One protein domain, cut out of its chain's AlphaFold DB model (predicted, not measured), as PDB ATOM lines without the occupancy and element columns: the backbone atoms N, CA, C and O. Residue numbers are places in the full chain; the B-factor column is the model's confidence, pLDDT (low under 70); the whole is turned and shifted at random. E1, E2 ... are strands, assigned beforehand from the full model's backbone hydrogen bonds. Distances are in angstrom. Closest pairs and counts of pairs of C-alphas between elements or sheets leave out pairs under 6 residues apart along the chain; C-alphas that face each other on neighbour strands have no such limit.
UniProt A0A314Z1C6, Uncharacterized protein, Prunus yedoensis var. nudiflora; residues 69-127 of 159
ATOM      1  N   PRO A  69     225.735 273.008 349.443       65.25
ATOM      2  CA  PRO A  69     225.790 273.871 350.608       65.25
ATOM      3  C   PRO A  69     224.523 273.645 351.445       65.25
ATOM      4  O   PRO A  69     223.425 273.567 350.877       65.25
ATOM      5  N   PRO A  70     224.658 273.471 352.770       62.12
ATOM      6  CA  PRO A  70     223.514 273.233 353.632       62.12
ATOM      7  C   PRO A  70     222.520 274.375 353.447       62.12
ATOM      8  O   PRO A  70     222.893 275.546 353.477       62.12
ATOM      9  N   ILE A  71     221.256 274.028 353.223       68.69
ATOM     10  CA  ILE A  71     220.198 275.011 353.002       68.69
ATOM     11  C   ILE A  71     219.991 275.747 354.341       68.69
ATOM     12  O   ILE A  71     219.527 275.088 355.280       68.69
ATOM     13  N   PRO A  72     220.303 277.060 354.453       55.56
ATOM     14  CA  PRO A  72     220.435 277.786 355.733       55.56
ATOM     15  C   PRO A  72     219.178 277.850 356.620       55.56
ATOM     16  O   PRO A  72     219.219 278.396 357.715       55.56
ATOM     17  N   TRP A  73     218.067 277.278 356.159       58.94
ATOM     18  CA  TRP A  73     216.754 277.337 356.799       58.94
ATOM     19  C   TRP A  73     216.129 275.954 357.067       58.94
ATOM     20  O   TRP A  73     215.205 275.842 357.866       58.94
ATOM     21  N   LEU A  74     216.643 274.890 356.430       56.91
ATOM     22  CA  LEU A  74     216.221 273.495 356.663       56.91
ATOM     23  C   LEU A  74     217.200 272.750 357.572       56.91
ATOM     24  O   LEU A  74     216.807 271.876 358.342       56.91
ATOM     25  N   ALA A  75     218.486 273.085 357.473       52.97
ATOM     26  CA  ALA A  75     219.514 272.538 358.333       52.97
ATOM     27  C   ALA A  75     219.688 273.450 359.547       52.97
ATOM     28  O   ALA A  75     219.876 274.656 359.409       52.97
ATOM     29  N   ARG A  76     219.679 272.866 360.746       56.00
ATOM     30  CA  ARG A  76     220.118 273.550 361.962       56.00
ATOM     31  C   ARG A  76     221.632 273.750 361.860       56.00
ATOM     32  O   ARG A  76     222.399 272.910 362.320       56.00
ATOM     33  N   THR A  77     222.073 274.809 361.188       50.62
ATOM     34  CA  THR A  77     223.466 275.253 361.285       50.62
ATOM     35  C   THR A  77     223.730 275.622 362.736       50.62
ATOM     36  O   THR A  77     222.903 276.283 363.355       50.62
ATOM     37  N   GLU A  78     224.858 275.169 363.277       56.50
ATOM     38  CA  GLU A  78     225.227 275.183 364.704       56.50
ATOM     39  C   GLU A  78     224.977 276.519 365.437       56.50
ATOM     40  O   GLU A  78     224.757 276.518 366.643       56.50
ATOM     41  N   ASN A  79     224.902 277.637 364.703       55.81
ATOM     42  CA  ASN A  79     224.742 278.988 365.242       55.81
ATOM     43  C   ASN A  79     223.419 279.695 364.886       55.81
ATOM     44  O   ASN A  79     223.240 280.842 365.288       55.81
ATOM     45  N   LEU A  80     222.495 279.068 364.144       54.00
ATOM     46  CA  LEU A  80     221.221 279.692 363.760       54.00
ATOM     47  C   LEU A  80     220.025 278.778 364.082       54.00
ATOM     48  O   LEU A  80     220.047 277.589 363.745       54.00
ATOM     49  N   PRO A  81     218.969 279.293 364.739       55.28
ATOM     50  CA  PRO A  81     217.731 278.546 364.912       55.28
ATOM     51  C   PRO A  81     217.115 278.247 363.539       55.28
ATOM     52  O   PRO A  81     217.088 279.109 362.664       55.28
ATOM     53  N   ALA A  82     216.623 277.019 363.350       54.62
ATOM     54  CA  ALA A  82     215.890 276.651 362.145       54.62
ATOM     55  C   ALA A  82     214.665 277.565 362.020       54.62
ATOM     56  O   ALA A  82     213.793 277.556 362.892       54.62
ATOM     57  N   HIS A  83     214.617 278.365 360.960       59.62
ATOM     58  CA  HIS A  83     213.524 279.294 360.697       59.62
ATOM     59  C   HIS A  83     212.390 278.537 360.008       59.62
ATOM     60  O   HIS A  83     212.114 278.700 358.820       59.62
ATOM     61  N   MET A  84     211.767 277.629 360.758       62.69
ATOM     62  CA  MET A  84     210.436 277.176 360.385       62.69
ATOM     63  C   MET A  84     209.503 278.388 360.494       62.69
ATOM     64  O   MET A  84     209.618 279.142 361.463       62.69
ATOM     65  N   PRO A  85     208.583 278.594 359.537       60.41
ATOM     66  CA  PRO A  85     207.696 279.760 359.546       60.41
ATOM     67  C   PRO A  85     206.709 279.762 360.733       60.41
ATOM     68  O   PRO A  85     206.002 280.741 360.958       60.41
ATOM     69  N   TRP A  86     206.702 278.691 361.534       67.38
ATOM     70  CA  TRP A  86     206.035 278.584 362.825       67.38
ATOM     71  C   TRP A  86     207.028 278.155 363.915       67.38
ATOM     72  O   TRP A  86     207.830 277.233 363.731       67.38
ATOM     73  N   VAL A  87     206.946 278.782 365.090       73.94
ATOM     74  CA  VAL A  87     207.674 278.339 366.288       73.94
ATOM     75  C   VAL A  87     206.712 277.557 367.173       73.94
ATOM     76  O   VAL A  87     205.653 278.053 367.544       73.94
ATOM     77  N   LEU A  88     207.078 276.327 367.542       84.00
ATOM     78  CA  LEU A  88     206.324 275.548 368.526       84.00
ATOM     79  C   LEU A  88     206.842 275.854 369.932       84.00
ATOM     80  O   LEU A  88     207.946 275.450 370.312       84.00
ATOM     81  N   LYS A  89     206.032 276.552 370.726       87.38
ATOM     82  CA  LYS A  89     206.298 276.776 372.148       87.38
ATOM     83  C   LYS A  89     205.843 275.570 372.956       87.38
ATOM     84  O   LYS A  89     204.702 275.130 372.851       87.38
ATOM     85  N   ARG A  90     206.751 275.057 373.785       92.56
ATOM     86  CA  ARG A  90     206.489 273.953 374.713       92.56
ATOM     87  C   ARG A  90     206.123 274.504 376.087       92.56
ATOM     88  O   ARG A  90     206.858 275.335 376.618       92.56
ATOM     89  N   HIS A  91     205.034 274.026 376.671       93.81
ATOM     90  CA  HIS A  91     204.736 274.243 378.083       93.81
ATOM     91  C   HIS A  91     204.127 272.989 378.701       93.81
ATOM     92  O   HIS A  91     203.488 272.188 378.019       93.81
ATOM     93  N   TYR A  92     204.383 272.812 379.992       96.38
ATOM     94  CA  TYR A  92     203.875 271.691 380.762       96.38
ATOM     95  C   TYR A  92     202.803 272.194 381.710       96.38
ATOM     96  O   TYR A  92     203.003 273.179 382.421       96.38
ATOM     97  N   THR A  93     201.677 271.504 381.720       96.44
ATOM     98  CA  THR A  93     200.641 271.713 382.723       96.44
ATOM     99  C   THR A  93     201.059 271.025 384.024       96.44
ATOM    100  O   THR A  93     201.874 270.100 384.025       96.44
ATOM    101  N   SER A  94     200.510 271.462 385.157       96.44
ATOM    102  CA  SER A  94     200.794 270.874 386.474       96.44
ATOM    103  C   SER A  94     200.436 269.384 386.584       96.44
ATOM    104  O   SER A  94     200.947 268.705 387.466       96.44
ATOM    105  N   ASP A  95     199.570 268.873 385.705       96.44
ATOM    106  CA  ASP A  95     199.203 267.455 385.596       96.44
ATOM    107  C   ASP A  95     200.172 266.638 384.713       96.44
ATOM    108  O   ASP A  95     199.954 265.450 384.486       96.44
ATOM    109  N   GLY A  96     201.248 267.258 384.214       96.06
ATOM    110  CA  GLY A  96     202.282 266.608 383.409       96.06
ATOM    111  C   GLY A  96     201.985 266.550 381.910       96.06
ATOM    112  O   GLY A  96     202.786 265.997 381.155       96.06
ATOM    113  N   ARG A  97     200.872 267.129 381.438       96.75
ATOM    114  CA  ARG A  97     200.580 267.196 379.999       96.75
ATOM    115  C   ARG A  97     201.515 268.173 379.297       96.75
ATOM    116  O   ARG A  97     201.693 269.305 379.744       96.75
ATOM    117  N   LEU A  98     202.069 267.744 378.164       95.44
ATOM    118  CA  LEU A  98     202.797 268.612 377.242       95.44
ATOM    119  C   LEU A  98     201.809 269.297 376.297       95.44
ATOM    120  O   LEU A  98     201.052 268.627 375.596       95.44
ATOM    121  N   ILE A  99     201.870 270.623 376.234       94.56
ATOM    122  CA  ILE A  99     201.136 271.428 375.265       94.56
ATOM    123  C   ILE A  99     202.147 272.078 374.316       94.56
ATOM    124  O   ILE A  99     203.117 272.718 374.740       94.56
ATOM    125  N   LEU A 100     201.915 271.892 373.017       92.88
ATOM    126  CA  LEU A 100     202.646 272.547 371.938       92.88
ATOM    127  C   LEU A 100     201.744 273.627 371.345       92.88
ATOM    128  O   LEU A 100     200.716 273.314 370.752       92.88
ATOM    129  N   THR A 101     202.114 274.892 371.513       89.94
ATOM    130  CA  THR A 101     201.402 276.020 370.900       89.94
ATOM    131  C   THR A 101     202.159 276.528 369.694       89.94
ATOM    132  O   THR A 101     203.347 276.838 369.797       89.94
ATOM    133  N   GLU A 102     201.452 276.644 368.578       85.25
ATOM    134  CA  GLU A 102     201.942 277.327 367.390       85.25
ATOM    135  C   GLU A 102     201.989 278.840 367.644       85.25
ATOM    136  O   GLU A 102     200.977 279.471 367.939       85.25
ATOM    137  N   GLU A 103     203.178 279.426 367.547       79.62
ATOM    138  CA  GLU A 103     203.383 280.868 367.521       79.62
ATOM    139  C   GLU A 103     203.716 281.295 366.094       79.62
ATOM    140  O   GLU A 103     204.724 280.872 365.516       79.62
ATOM    141  N   LYS A 104     202.860 282.153 365.532       72.12
ATOM    142  CA  LYS A 104     203.086 282.763 364.223       72.12
ATOM    143  C   LYS A 104     204.217 283.783 364.334       72.12
ATOM    144  O   LYS A 104     204.108 284.756 365.082       72.12
ATOM    145  N   VAL A 105     205.299 283.564 363.595       68.00
ATOM    146  CA  VAL A 105     206.408 284.517 363.497       68.00
ATOM    147  C   VAL A 105     206.049 285.569 362.446       68.00
ATOM    148  O   VAL A 105     205.524 285.232 361.391       68.00
ATOM    149  N   ARG A 106     206.337 286.850 362.723       63.03
ATOM    150  CA  ARG A 106     206.026 287.986 361.828       63.03
ATOM    151  C   ARG A 106     206.746 287.951 360.470       63.03
ATOM    152  O   ARG A 106     206.387 288.709 359.587       63.03
ATOM    153  N   HIS A 107     207.743 287.085 360.300       62.44
ATOM    154  CA  HIS A 107     208.502 286.931 359.058       62.44
ATOM    155  C   HIS A 107     208.133 285.592 358.423       62.44
ATOM    156  O   HIS A 107     208.788 284.576 358.650       62.44
ATOM    157  N   TYR A 108     207.038 285.573 357.671       66.06
ATOM    158  CA  TYR A 108     206.540 284.378 357.001       66.06
ATOM    159  C   TYR A 108     207.111 284.319 355.581       66.06
ATOM    160  O   TYR A 108     206.410 284.386 354.577       66.06
ATOM    161  N   GLU A 109     208.437 284.208 355.500       73.12
ATOM    162  CA  GLU A 109     209.111 283.907 354.241       73.12
ATOM    163  C   GLU A 109     208.959 282.410 353.936       73.12
ATOM    164  O   GLU A 109     209.191 281.563 354.802       73.12
ATOM    165  N   TYR A 110     208.563 282.057 352.712       74.81
ATOM    166  CA  TYR A 110     208.402 280.662 352.294       74.81
ATOM    167  C   TYR A 110     209.238 280.339 351.057       74.81
ATOM    168  O   TYR A 110     209.539 281.203 350.235       74.81
ATOM    169  N   PHE A 111     209.605 279.063 350.903       80.88
ATOM    170  CA  PHE A 111     210.260 278.590 349.689       80.88
ATOM    171  C   PHE A 111     209.231 278.165 348.652       80.88
ATOM    172  O   PHE A 111     208.536 277.162 348.818       80.88
ATOM    173  N   ARG A 112     209.194 278.869 347.523       83.25
ATOM    174  CA  ARG A 112     208.526 278.371 346.325       83.25
ATOM    175  C   ARG A 112     209.428 277.339 345.654       83.25
ATOM    176  O   ARG A 112     210.518 277.666 345.180       83.25
ATOM    177  N   ALA A 113     208.970 276.092 345.619       89.50
ATOM    178  CA  ALA A 113     209.667 275.002 344.951       89.50
ATOM    179  C   ALA A 113     209.286 274.936 343.467       89.50
ATOM    180  O   ALA A 113     208.111 274.958 343.108       89.50
ATOM    181  N   HIS A 114     210.291 274.810 342.607       93.88
ATOM    182  CA  HIS A 114     210.115 274.591 341.177       93.88
ATOM    183  C   HIS A 114     211.061 273.487 340.702       93.88
ATOM    184  O   HIS A 114     212.274 273.579 340.908       93.88
ATOM    185  N   ARG A 115     210.520 272.440 340.067       95.38
ATOM    186  CA  ARG A 115     211.307 271.325 339.524       95.38
ATOM    187  C   ARG A 115     211.172 271.287 338.007       95.38
ATOM    188  O   ARG A 115     210.082 271.097 337.487       95.38
ATOM    189  N   SER A 116     212.292 271.428 337.311       95.38
ATOM    190  CA  SER A 116     212.360 271.405 335.846       95.38
ATOM    191  C   SER A 116     213.709 270.856 335.403       95.38
ATOM    192  O   SER A 116     214.722 271.156 336.034       95.38
ATOM    193  N   ASN A 117     213.752 270.080 334.317       91.56
ATOM    194  CA  ASN A 117     214.996 269.539 333.745       91.56
ATOM    195  C   ASN A 117     215.852 268.759 334.764       91.56
ATOM    196  O   ASN A 117     217.070 268.890 334.803       91.56
ATOM    197  N   GLY A 118     215.206 268.011 335.666       93.06
ATOM    198  CA  GLY A 118     215.886 267.284 336.746       93.06
ATOM    199  C   GLY A 118     216.446 268.165 337.874       93.06
ATOM    200  O   GLY A 118     216.932 267.629 338.867       93.06
ATOM    201  N   ARG A 119     216.329 269.495 337.779       92.88
ATOM    202  CA  ARG A 119     216.838 270.456 338.764       92.88
ATOM    203  C   ARG A 119     215.712 270.996 339.646       92.88
ATOM    204  O   ARG A 119     214.671 271.415 339.143       92.88
ATOM    205  N   LEU A 120     215.937 271.017 340.960       92.62
ATOM    206  CA  LEU A 120     215.077 271.688 341.939       92.62
ATOM    207  C   LEU A 120     215.608 273.101 342.204       92.62
ATOM    208  O   LEU A 120     216.793 273.282 342.471       92.62
ATOM    209  N   THR A 121     214.727 274.090 342.136       91.56
ATOM    210  CA  THR A 121     215.002 275.488 342.476       91.56
ATOM    211  C   THR A 121     214.092 275.888 343.633       91.56
ATOM    212  O   THR A 121     212.891 275.624 343.579       91.56
ATOM    213  N   LEU A 122     214.665 276.491 344.677       87.94
ATOM    214  CA  LEU A 122     213.940 277.006 345.839       87.94
ATOM    215  C   LEU A 122     214.077 278.529 345.851       87.94
ATOM    216  O   LEU A 122     215.183 279.043 346.004       87.94
ATOM    217  N   GLN A 123     212.972 279.241 345.653       84.88
ATOM    218  CA  GLN A 123     212.933 280.702 345.694       84.88
ATOM    219  C   GLN A 123     212.397 281.153 347.051       84.88
ATOM    220  O   GLN A 123     211.296 280.754 347.419       84.88
ATOM    221  N   LEU A 124     213.161 281.969 347.775       81.38
ATOM    222  CA  LEU A 124     212.700 282.610 349.005       81.38
ATOM    223  C   LEU A 124     211.725 283.738 348.641       81.38
ATOM    224  O   LEU A 124     212.089 284.636 347.882       81.38
ATOM    225  N   VAL A 125     210.490 283.656 349.129       82.31
ATOM    226  CA  VAL A 125     209.433 284.647 348.904       82.31
ATOM    227  C   VAL A 125     209.058 285.250 350.249       82.31
ATOM    228  O   VAL A 125     208.588 284.532 351.129       82.31
ATOM    229  N   THR A 126     209.264 286.557 350.401       79.69
ATOM    230  CA  THR A 126     208.771 287.337 351.538       79.69
ATOM    231  C   THR A 126     207.276 287.551 351.377       79.69
ATOM    232  O   THR A 126     206.829 288.024 350.330       79.69
ATOM    233  N   LEU A 127     206.498 287.220 352.396       69.69
ATOM    234  CA  LEU A 127     205.123 287.678 352.482       69.69
ATOM    235  C   LEU A 127     205.126 288.893 353.407       69.69
ATOM    236  O   LEU A 127     205.331 288.762 354.610       69.69
TER     237      LEU A 127
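What this domain is: This is residues 69 to 127 of the 159 residues of an uncharacterized protein of Prunus yedoensis var. nudiflora (UniProt A0A314Z1C6). Two separate two-stranded hairpins, E1 with E2 and E3 with E4, reach away from each other as the two arms of a wide, open V, with the link of residues 105 to 109 at the bend. Residues 69 to 85, a looped stretch with no named element, lie to one side near the middle of the long axis, and residues 115 to 120 stick out at the tip of the second hairpin. The printed part has 59 residues, with no named helix and four named strands, E1, E2, E3 and E4 along the chain, in two antiparallel sheets of two strands each, E1 - E2 and E3 - E4. Its class is all strand, though under half of the residues, 28 of 59, are in named elements. The whole is only just extended, close to loose, with a radius of gyration of the C-alphas of 16.0 A and spans of 54 by 26 by 20 A.

How they stand to each other: After residues 69 to 85, E1, residues 86 to 92, and E2, residues 98 to 104, form a hairpin over a tight link of 5 residues. They are antiparallel, with 152 degrees between their directions, and the C-alphas of Tyr 92 and Leu 98, which face each other, are 4.8 A apart. N 89 and O 101 are 2.9 A apart and N 103 and O 87 are 2.8 A apart, both within hydrogen-bond range. A tight link of 5 residues joins E2 to E3, residues 110 to 116, yet these two strands are apart, with no C-alpha of the one within 8 A of the other. E3 and E4, residues 119 to 125, form the second hairpin over a tight link of 2 residues. They are antiparallel at 155 degrees, and N 112 and O 123 are within hydrogen-bond range at 2.8 A, as are N 119 and O 116 at 2.9 A. E1 is apart from E3 and E4, and E2 is apart from E4.

Where its parts are: E1 begins with C-alpha 86 at (206.035, 278.584, 362.825) and is 19.3 A long from first to last C-alpha. E2 measures 19.2 A in the same way, E3 19.3 A and E4 18.9 A. C-alpha 116, the last of E3, is at (212.360, 271.405, 335.846), and E4 ends with C-alpha 125 at (209.433, 284.647, 348.904).

The domain as a whole: The two C-alphas farthest apart, those of Ser 94 and Asn 117, are 54.6 A from each other. The printed part runs from residue 69 to 127 with no cut, and none of the links between its strands is long. The mean pLDDT of the printed part is 77.4; it is under 70 at residues 69 to 86, 105 to 108 and 127.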